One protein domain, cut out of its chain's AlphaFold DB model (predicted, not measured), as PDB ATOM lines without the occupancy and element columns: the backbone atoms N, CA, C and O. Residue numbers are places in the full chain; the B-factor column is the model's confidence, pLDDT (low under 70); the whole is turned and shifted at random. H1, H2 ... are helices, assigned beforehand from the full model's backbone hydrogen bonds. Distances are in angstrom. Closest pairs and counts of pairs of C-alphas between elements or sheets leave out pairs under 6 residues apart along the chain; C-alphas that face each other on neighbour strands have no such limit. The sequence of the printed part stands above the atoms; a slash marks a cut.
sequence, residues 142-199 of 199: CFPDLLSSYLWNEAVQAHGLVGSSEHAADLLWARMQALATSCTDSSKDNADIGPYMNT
ATOM      1  N   CYS A 142      33.151 -28.673 -25.426       90.19
ATOM      2  CA  CYS A 142      33.277 -29.205 -24.061       90.19
ATOM      3  C   CYS A 142      32.234 -28.646 -23.096       90.19
ATOM      4  O   CYS A 142      32.152 -29.088 -21.955       90.19
ATOM      5  N   PHE A 143      31.475 -27.644 -23.531       90.62
ATOM      6  CA  PHE A 143      30.486 -26.950 -22.722       90.62
ATOM      7  C   PHE A 143      29.188 -26.851 -23.519       90.62
ATOM      8  O   PHE A 143      29.253 -26.681 -24.737       90.62
ATOM      9  N   PRO A 144      28.022 -26.910 -22.859       89.12
ATOM     10  CA  PRO A 144      26.734 -26.834 -23.548       89.12
ATOM     11  C   PRO A 144      26.513 -25.480 -24.240       89.12
ATOM     12  O   PRO A 144      25.781 -25.398 -25.223       89.12
ATOM     13  N   ASP A 145      27.152 -24.420 -23.741       90.25
ATOM     14  CA  ASP A 145      27.008 -23.062 -24.244       90.25
ATOM     15  C   ASP A 145      28.212 -22.172 -23.859       90.25
ATOM     16  O   ASP A 145      29.087 -22.552 -23.070       90.25
ATOM     17  N   LEU A 146      28.250 -20.963 -24.430       89.19
ATOM     18  CA  LEU A 146      29.328 -19.992 -24.210       89.19
ATOM     19  C   LEU A 146      29.381 -19.454 -22.776       89.19
ATOM     20  O   LEU A 146      30.476 -19.204 -22.275       89.19
ATOM     21  N   LEU A 147      28.234 -19.271 -22.116       93.88
ATOM     22  CA  LEU A 147      28.190 -18.782 -20.738       93.88
ATOM     23  C   LEU A 147      28.793 -19.824 -19.791       93.88
ATOM     24  O   LEU A 147      29.604 -19.469 -18.939       93.88
ATOM     25  N   SER A 148      28.473 -21.104 -19.988       92.81
ATOM     26  CA  SER A 148      29.060 -22.218 -19.237       92.81
ATOM     27  C   SER A 148      30.586 -22.276 -19.391       92.81
ATOM     28  O   SER A 148      31.302 -22.388 -18.394       92.81
ATOM     29  N   SER A 149      31.097 -22.123 -20.618       91.19
ATOM     30  CA  SER A 149      32.544 -22.049 -20.893       91.19
ATOM     31  C   SER A 149      33.205 -20.834 -20.226       91.19
ATOM     32  O   SER A 149      34.254 -20.951 -19.588       91.19
ATOM     33  N   TYR A 150      32.570 -19.662 -20.312       90.94
ATOM     34  CA  TYR A 150      33.065 -18.432 -19.695       90.94
ATOM     35  C   TYR A 150      33.157 -18.560 -18.169       90.94
ATOM     36  O   TYR A 150      34.220 -18.340 -17.593       90.94
ATOM     37  N   LEU A 151      32.072 -18.988 -17.515       91.94
ATOM     38  CA  LEU A 151      32.035 -19.172 -16.062       91.94
ATOM     39  C   LEU A 151      33.054 -20.216 -15.591       91.94
ATOM     40  O   LEU A 151      33.663 -20.047 -14.534       91.94
ATOM     41  N   TRP A 152      33.275 -21.275 -16.377       90.25
ATOM     42  CA  TRP A 152      34.310 -22.262 -16.086       90.25
ATOM     43  C   TRP A 152      35.710 -21.642 -16.049       90.25
ATOM     44  O   TRP A 152      36.461 -21.909 -15.106       90.25
ATOM     45  N   ASN A 153      36.049 -20.821 -17.047       88.25
ATOM     46  CA  ASN A 153      37.352 -20.165 -17.150       88.25
ATOM     47  C   ASN A 153      37.552 -19.104 -16.064       88.25
ATOM     48  O   ASN A 153      38.617 -19.063 -15.449       88.25
ATOM     49  N   GLU A 154      36.523 -18.313 -15.756       87.31
ATOM     50  CA  GLU A 154      36.577 -17.332 -14.664       87.31
ATOM     51  C   GLU A 154      36.790 -18.001 -13.302       87.31
ATOM     52  O   GLU A 154      37.576 -17.527 -12.480       87.31
ATOM     53  N   ALA A 155      36.168 -19.162 -13.074       85.56
ATOM     54  CA  ALA A 155      36.325 -19.894 -11.821       85.56
ATOM     55  C   ALA A 155      37.788 -20.293 -11.543       85.56
ATOM     56  O   ALA A 155      38.183 -20.345 -10.381       85.56
ATOM     57  N   VAL A 156      38.622 -20.506 -12.574       79.06
ATOM     58  CA  VAL A 156      40.055 -20.833 -12.407       79.06
ATOM     59  C   VAL A 156      40.781 -19.784 -11.561       79.06
ATOM     60  O   VAL A 156      41.607 -20.152 -10.727       79.06
ATOM     61  N   GLN A 157      40.423 -18.503 -11.694       76.50
ATOM     62  CA  GLN A 157      41.033 -17.417 -10.918       76.50
ATOM     63  C   GLN A 157      40.744 -17.531  -9.412       76.50
ATOM     64  O   GLN A 157      41.548 -17.097  -8.592       76.50
ATOM     65  N   ALA A 158      39.624 -18.154  -9.033       78.88
ATOM     66  CA  ALA A 158      39.221 -18.328  -7.638       78.88
ATOM     67  C   ALA A 158      39.842 -19.565  -6.962       78.88
ATOM     68  O   ALA A 158      39.774 -19.690  -5.741       78.88
ATOM     69  N   HIS A 159      40.430 -20.492  -7.724       76.69
ATOM     70  CA  HIS A 159      40.882 -21.792  -7.208       76.69
ATOM     71  C   HIS A 159      42.344 -21.826  -6.748       76.69
ATOM     72  O   HIS A 159      42.762 -22.802  -6.124       76.69
ATOM     73  N   GLY A 160      43.097 -20.753  -7.007       77.81
ATOM     74  CA  GLY A 160      44.522 -20.674  -6.704       77.81
ATOM     75  C   GLY A 160      45.377 -21.554  -7.624       77.81
ATOM     76  O   GLY A 160      44.889 -22.418  -8.349       77.81
ATOM     77  N   LEU A 161      46.686 -21.312  -7.622       83.94
ATOM     78  CA  LEU A 161      47.648 -22.115  -8.382       83.94
ATOM     79  C   LEU A 161      47.983 -23.415  -7.642       83.94
ATOM     80  O   LEU A 161      47.781 -23.523  -6.429       83.94
ATOM     81  N   VAL A 162      48.554 -24.393  -8.346       85.56
ATOM     82  CA  VAL A 162      49.118 -25.592  -7.707       85.56
ATOM     83  C   VAL A 162      50.111 -25.163  -6.619       85.56
ATOM     84  O   VAL A 162      51.003 -24.356  -6.871       85.56
ATOM     85  N   GLY A 163      49.924 -25.671  -5.399       84.88
ATOM     86  CA  GLY A 163      50.745 -25.320  -4.234       84.88
ATOM     87  C   GLY A 163      50.326 -24.047  -3.489       84.88
ATOM     88  O   GLY A 163      50.925 -23.732  -2.466       84.88
ATOM     89  N   SER A 164      49.293 -23.327  -3.940       89.81
ATOM     90  CA  SER A 164      48.761 -22.159  -3.211       89.81
ATOM     91  C   SER A 164      48.012 -22.526  -1.922       89.81
ATOM     92  O   SER A 164      47.866 -21.690  -1.034       89.81
ATOM     93  N   SER A 165      47.549 -23.772  -1.803       88.69
ATOM     94  CA  SER A 165      46.985 -24.357  -0.585       88.69
ATOM     95  C   SER A 165      47.124 -25.881  -0.619       88.69
ATOM     96  O   SER A 165      47.412 -26.451  -1.674       88.69
ATOM     97  N   GLU A 166      46.873 -26.539   0.516       87.75
ATOM     98  CA  GLU A 166      46.858 -28.006   0.625       87.75
ATOM     99  C   GLU A 166      45.835 -28.652  -0.327       87.75
ATOM    100  O   GLU A 166      46.085 -29.725  -0.862       87.75
ATOM    101  N   HIS A 167      44.725 -27.966  -0.616       88.50
ATOM    102  CA  HIS A 167      43.637 -28.493  -1.449       88.50
ATOM    103  C   HIS A 167      43.658 -28.005  -2.901       88.50
ATOM    104  O   HIS A 167      42.881 -28.496  -3.719       88.50
ATOM    105  N   ALA A 168      44.511 -27.034  -3.247       89.19
ATOM    106  CA  ALA A 168      44.530 -26.464  -4.595       89.19
ATOM    107  C   ALA A 168      44.814 -27.534  -5.658       89.19
ATOM    108  O   ALA A 168      44.183 -27.543  -6.711       89.19
ATOM    109  N   ALA A 169      45.727 -28.468  -5.370       89.50
ATOM    110  CA  ALA A 169      46.046 -29.564  -6.280       89.50
ATOM    111  C   ALA A 169      44.843 -30.495  -6.505       89.50
ATOM    112  O   ALA A 169      44.488 -30.755  -7.653       89.50
ATOM    113  N   ASP A 170      44.178 -30.929  -5.431       90.88
ATOM    114  CA  ASP A 170      43.017 -31.825  -5.507       90.88
ATOM    115  C   ASP A 170      41.843 -31.174  -6.244       90.88
ATOM    116  O   ASP A 170      41.192 -31.802  -7.082       90.88
ATOM    117  N   LEU A 171      41.597 -29.889  -5.981       90.19
ATOM    118  CA  LEU A 171      40.543 -29.129  -6.646       90.19
ATOM    119  C   LEU A 171      40.824 -28.957  -8.141       90.19
ATOM    120  O   LEU A 171      39.936 -29.181  -8.965       90.19
ATOM    121  N   LEU A 172      42.052 -28.582  -8.508       90.12
ATOM    122  CA  LEU A 172      42.448 -28.457  -9.911       90.12
ATOM    123  C   LEU A 172      42.376 -29.811 -10.625       90.12
ATOM    124  O   LEU A 172      41.867 -29.881 -11.742       90.12
ATOM    125  N   TRP A 173      42.794 -30.893  -9.969       91.44
ATOM    126  CA  TRP A 173      42.679 -32.252 -10.495       91.44
ATOM    127  C   TRP A 173      41.220 -32.656 -10.746       91.44
ATOM    128  O   TRP A 173      40.885 -33.133 -11.831       91.44
ATOM    129  N   ALA A 174      40.327 -32.423  -9.779       92.44
ATOM    130  CA  ALA A 174      38.898 -32.698  -9.929       92.44
ATOM    131  C   ALA A 174      38.276 -31.890 -11.078       92.44
ATOM    132  O   ALA A 174      37.501 -32.427 -11.871       92.44
ATOM    133  N   ARG A 175      38.659 -30.615 -11.222       92.44
ATOM    134  CA  ARG A 175      38.215 -29.767 -12.335       92.44
ATOM    135  C   ARG A 175      38.688 -30.298 -13.685       92.44
ATOM    136  O   ARG A 175      37.890 -30.371 -14.613       92.44
ATOM    137  N   MET A 176      39.953 -30.696 -13.801       91.31
ATOM    138  CA  MET A 176      40.482 -31.243 -15.053       91.31
ATOM    139  C   MET A 176      39.800 -32.554 -15.446       91.31
ATOM    140  O   MET A 176      39.502 -32.744 -16.623       91.31
ATOM    141  N   GLN A 177      39.483 -33.422 -14.481       94.62
ATOM    142  CA  GLN A 177      38.686 -34.623 -14.744       94.62
ATOM    143  C   GLN A 177      37.277 -34.278 -15.236       94.62
ATOM    144  O   GLN A 177      36.842 -34.817 -16.248       94.62
ATOM    145  N   ALA A 178      36.586 -33.346 -14.569       93.31
ATOM    146  CA  ALA A 178      35.248 -32.923 -14.981       93.31
ATOM    147  C   ALA A 178      35.246 -32.322 -16.397       93.31
ATOM    148  O   ALA A 178      34.369 -32.640 -17.201       93.31
ATOM    149  N   LEU A 179      36.254 -31.508 -16.727       92.25
ATOM    150  CA  LEU A 179      36.430 -30.972 -18.075       92.25
ATOM    151  C   LEU A 179      36.662 -32.089 -19.097       92.25
ATOM    152  O   LEU A 179      36.005 -32.098 -20.135       92.25
ATOM    153  N   ALA A 180      37.556 -33.036 -18.800       90.94
ATOM    154  CA  ALA A 180      37.842 -34.161 -19.687       90.94
ATOM    155  C   ALA A 180      36.577 -34.980 -19.981       90.94
ATOM    156  O   ALA A 180      36.268 -35.216 -21.147       90.94
ATOM    157  N   THR A 181      35.802 -35.331 -18.949       91.12
ATOM    158  CA  THR A 181      34.517 -36.029 -19.111       91.12
ATOM    159  C   THR A 181      33.545 -35.221 -19.969       91.12
ATOM    160  O   THR A 181      32.993 -35.756 -20.926       91.12
ATOM    161  N   SER A 182      33.398 -33.922 -19.693       91.31
ATOM    162  CA  SER A 182      32.495 -33.048 -20.449       91.31
ATOM    163  C   SER A 182      32.873 -32.956 -21.931       91.31
ATOM    164  O   SER A 182      32.001 -33.034 -22.796       91.31
ATOM    165  N   CYS A 183      34.170 -32.853 -22.243       89.94
ATOM    166  CA  CYS A 183      34.671 -32.880 -23.617       89.94
ATOM    167  C   CYS A 183      34.409 -34.227 -24.305       89.94
ATOM    168  O   CYS A 183      33.970 -34.238 -25.450       89.94
ATOM    169  N   THR A 184      34.668 -35.354 -23.631       86.81
ATOM    170  CA  THR A 184      34.454 -36.698 -24.196       86.81
ATOM    171  C   THR A 184      32.981 -36.990 -24.456       86.81
ATOM    172  O   THR A 184      32.646 -37.622 -25.453       86.81
ATOM    173  N   ASP A 185      32.087 -36.557 -23.573       85.12
ATOM    174  CA  ASP A 185      30.659 -36.798 -23.765       85.12
ATOM    175  C   ASP A 185      30.076 -35.881 -24.837       85.12
ATOM    176  O   ASP A 185      29.353 -36.349 -25.711       85.12
ATOM    177  N   SER A 186      30.479 -34.610 -24.847       77.62
ATOM    178  CA  SER A 186      30.047 -33.645 -25.861       77.62
ATOM    179  C   SER A 186      30.621 -33.942 -27.255       77.62
ATOM    180  O   SER A 186      29.981 -33.637 -28.263       77.62
ATOM    181  N   SER A 187      31.819 -34.537 -27.361       74.31
ATOM    182  CA  SER A 187      32.419 -34.862 -28.664       74.31
ATOM    183  C   SER A 187      31.664 -35.962 -29.402       74.31
ATOM    184  O   SER A 187      31.604 -35.911 -30.631       74.31
ATOM    185  N   LYS A 188      31.048 -36.912 -28.683       72.19
ATOM    186  CA  LYS A 188      30.271 -38.019 -29.274       72.19
ATOM    187  C   LYS A 188      29.142 -37.522 -30.178       72.19
ATOM    188  O   LYS A 188      28.872 -38.143 -31.204       72.19
ATOM    189  N   ASP A 189      28.557 -36.375 -29.844       69.19
ATOM    190  CA  ASP A 189      27.483 -35.756 -30.623       69.19
ATOM    191  C   ASP A 189      28.005 -35.002 -31.866       69.19
ATOM    192  O   ASP A 189      27.269 -34.806 -32.833       69.19
ATOM    193  N   ASN A 190      29.296 -34.641 -31.895       64.94
ATOM    194  CA  ASN A 190      29.953 -33.866 -32.958       64.94
ATOM    195  C   ASN A 190      31.034 -34.677 -33.690       64.94
ATOM    196  O   ASN A 190      32.222 -34.347 -33.681       64.94
ATOM    197  N   ALA A 191      30.597 -35.756 -34.347       72.25
ATOM    198  CA  ALA A 191      31.417 -36.686 -35.137       72.25
ATOM    199  C   ALA A 191      32.538 -37.416 -34.371       72.25
ATOM    200  O   ALA A 191      33.246 -38.220 -34.987       72.25
ATOM    201  N   ASP A 192      32.625 -37.214 -33.055       84.00
ATOM    202  CA  ASP A 192      33.658 -37.722 -32.158       84.00
ATOM    203  C   ASP A 192      35.071 -37.278 -32.550       84.00
ATOM    204  O   ASP A 192      35.979 -38.084 -32.716       84.00
ATOM    205  N   ILE A 193      35.257 -35.966 -32.742       88.12
ATOM    206  CA  ILE A 193      36.565 -35.394 -33.112       88.12
ATOM    207  C   ILE A 193      37.595 -35.419 -31.970       88.12
ATOM    208  O   ILE A 193      38.789 -35.302 -32.235       88.12
ATOM    209  N   GLY A 194      37.165 -35.586 -30.714       88.38
ATOM    210  CA  GLY A 194      38.023 -35.505 -29.523       88.38
ATOM    211  C   GLY A 194      39.328 -36.315 -29.617       88.38
ATOM    212  O   GLY A 194      40.395 -35.738 -29.407       88.38
ATOM    213  N   PRO A 195      39.288 -37.607 -30.002       89.00
ATOM    214  CA  PRO A 195      40.486 -38.437 -30.171       89.00
ATOM    215  C   PRO A 195      41.418 -38.010 -31.319       89.00
ATOM    216  O   PRO A 195      42.566 -38.440 -31.368       89.00
ATOM    217  N   TYR A 196      40.931 -37.185 -32.249       90.12
ATOM    218  CA  TYR A 196      41.617 -36.826 -33.495       90.12
ATOM    219  C   TYR A 196      42.129 -35.383 -33.508       90.12
ATOM    220  O   TYR A 196      42.525 -34.883 -34.565       90.12
ATOM    221  N   MET A 197      42.104 -34.689 -32.367       87.50
ATOM    222  CA  MET A 197      42.630 -33.332 -32.273       87.50
ATOM    223  C   MET A 197      44.157 -33.318 -32.340       87.50
ATOM    224  O   MET A 197      44.840 -33.919 -31.514       87.50
ATOM    225  N   ASN A 198      44.691 -32.591 -33.317       79.44
ATOM    226  CA  ASN A 198      46.114 -32.341 -33.493       79.44
ATOM    227  C   ASN A 198      46.343 -31.013 -34.234       79.44
ATOM    228  O   ASN A 198      45.414 -30.436 -34.814       79.44
ATOM    229  N   THR A 199      47.584 -30.537 -34.159       66.62
ATOM    230  CA  THR A 199      48.146 -29.435 -34.957       66.62
ATOM    231  C   THR A 199      48.986 -29.975 -36.093       66.62
ATOM    232  O   THR A 199      49.779 -30.902 -35.810       66.62
TER     233      THR A 199
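AT A GLANCE: This is residues 142 to 199 of the 199 residues of an uncharacterized protein of Aspergillus niger (strain CBS 513.88 / FGSC A1513) (UniProt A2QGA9). What shape does the backbone make? Two helices lie side by side as a loose U, H2 running back beside the shorter H1 across a narrow gap, and the tail after H2 folds back and then turns away sideways. What is it built of? The printed part has 58 residues with two named helices, H1 then H2, and no named strand, and its class is all helix. It is loose, with a radius of gyration of the C-alphas of 13.5 A, and spans 40 by 23 by 21 A.

IN THESE COORDINATES: Where is H1? It holds residues 146 to 158, starting with C-alpha 146 at (29.328, -19.992, -24.210). Where is H2? It holds residues 168 to 189, 32.5 A long, ending with C-alpha 189 at (27.483, -35.756, -30.623).

HOW THE PARTS SIT: Do the helices meet? H1 and H2 are only just apart, their closest C-alphas 8.4 A from each other. How are their backbones? O i to N i+4 pairs are within hydrogen-bond range in 6 of 9 for H1 and 16 of 18 for H2.

THE WHOLE: How far does it reach? The two farthest C-alphas, of Glu 166 and Ala 191, are 39.9 A apart. Is anything cut or uncertain? The printed part has no cut, and residues 189, 190 and 199 have pLDDT under 70.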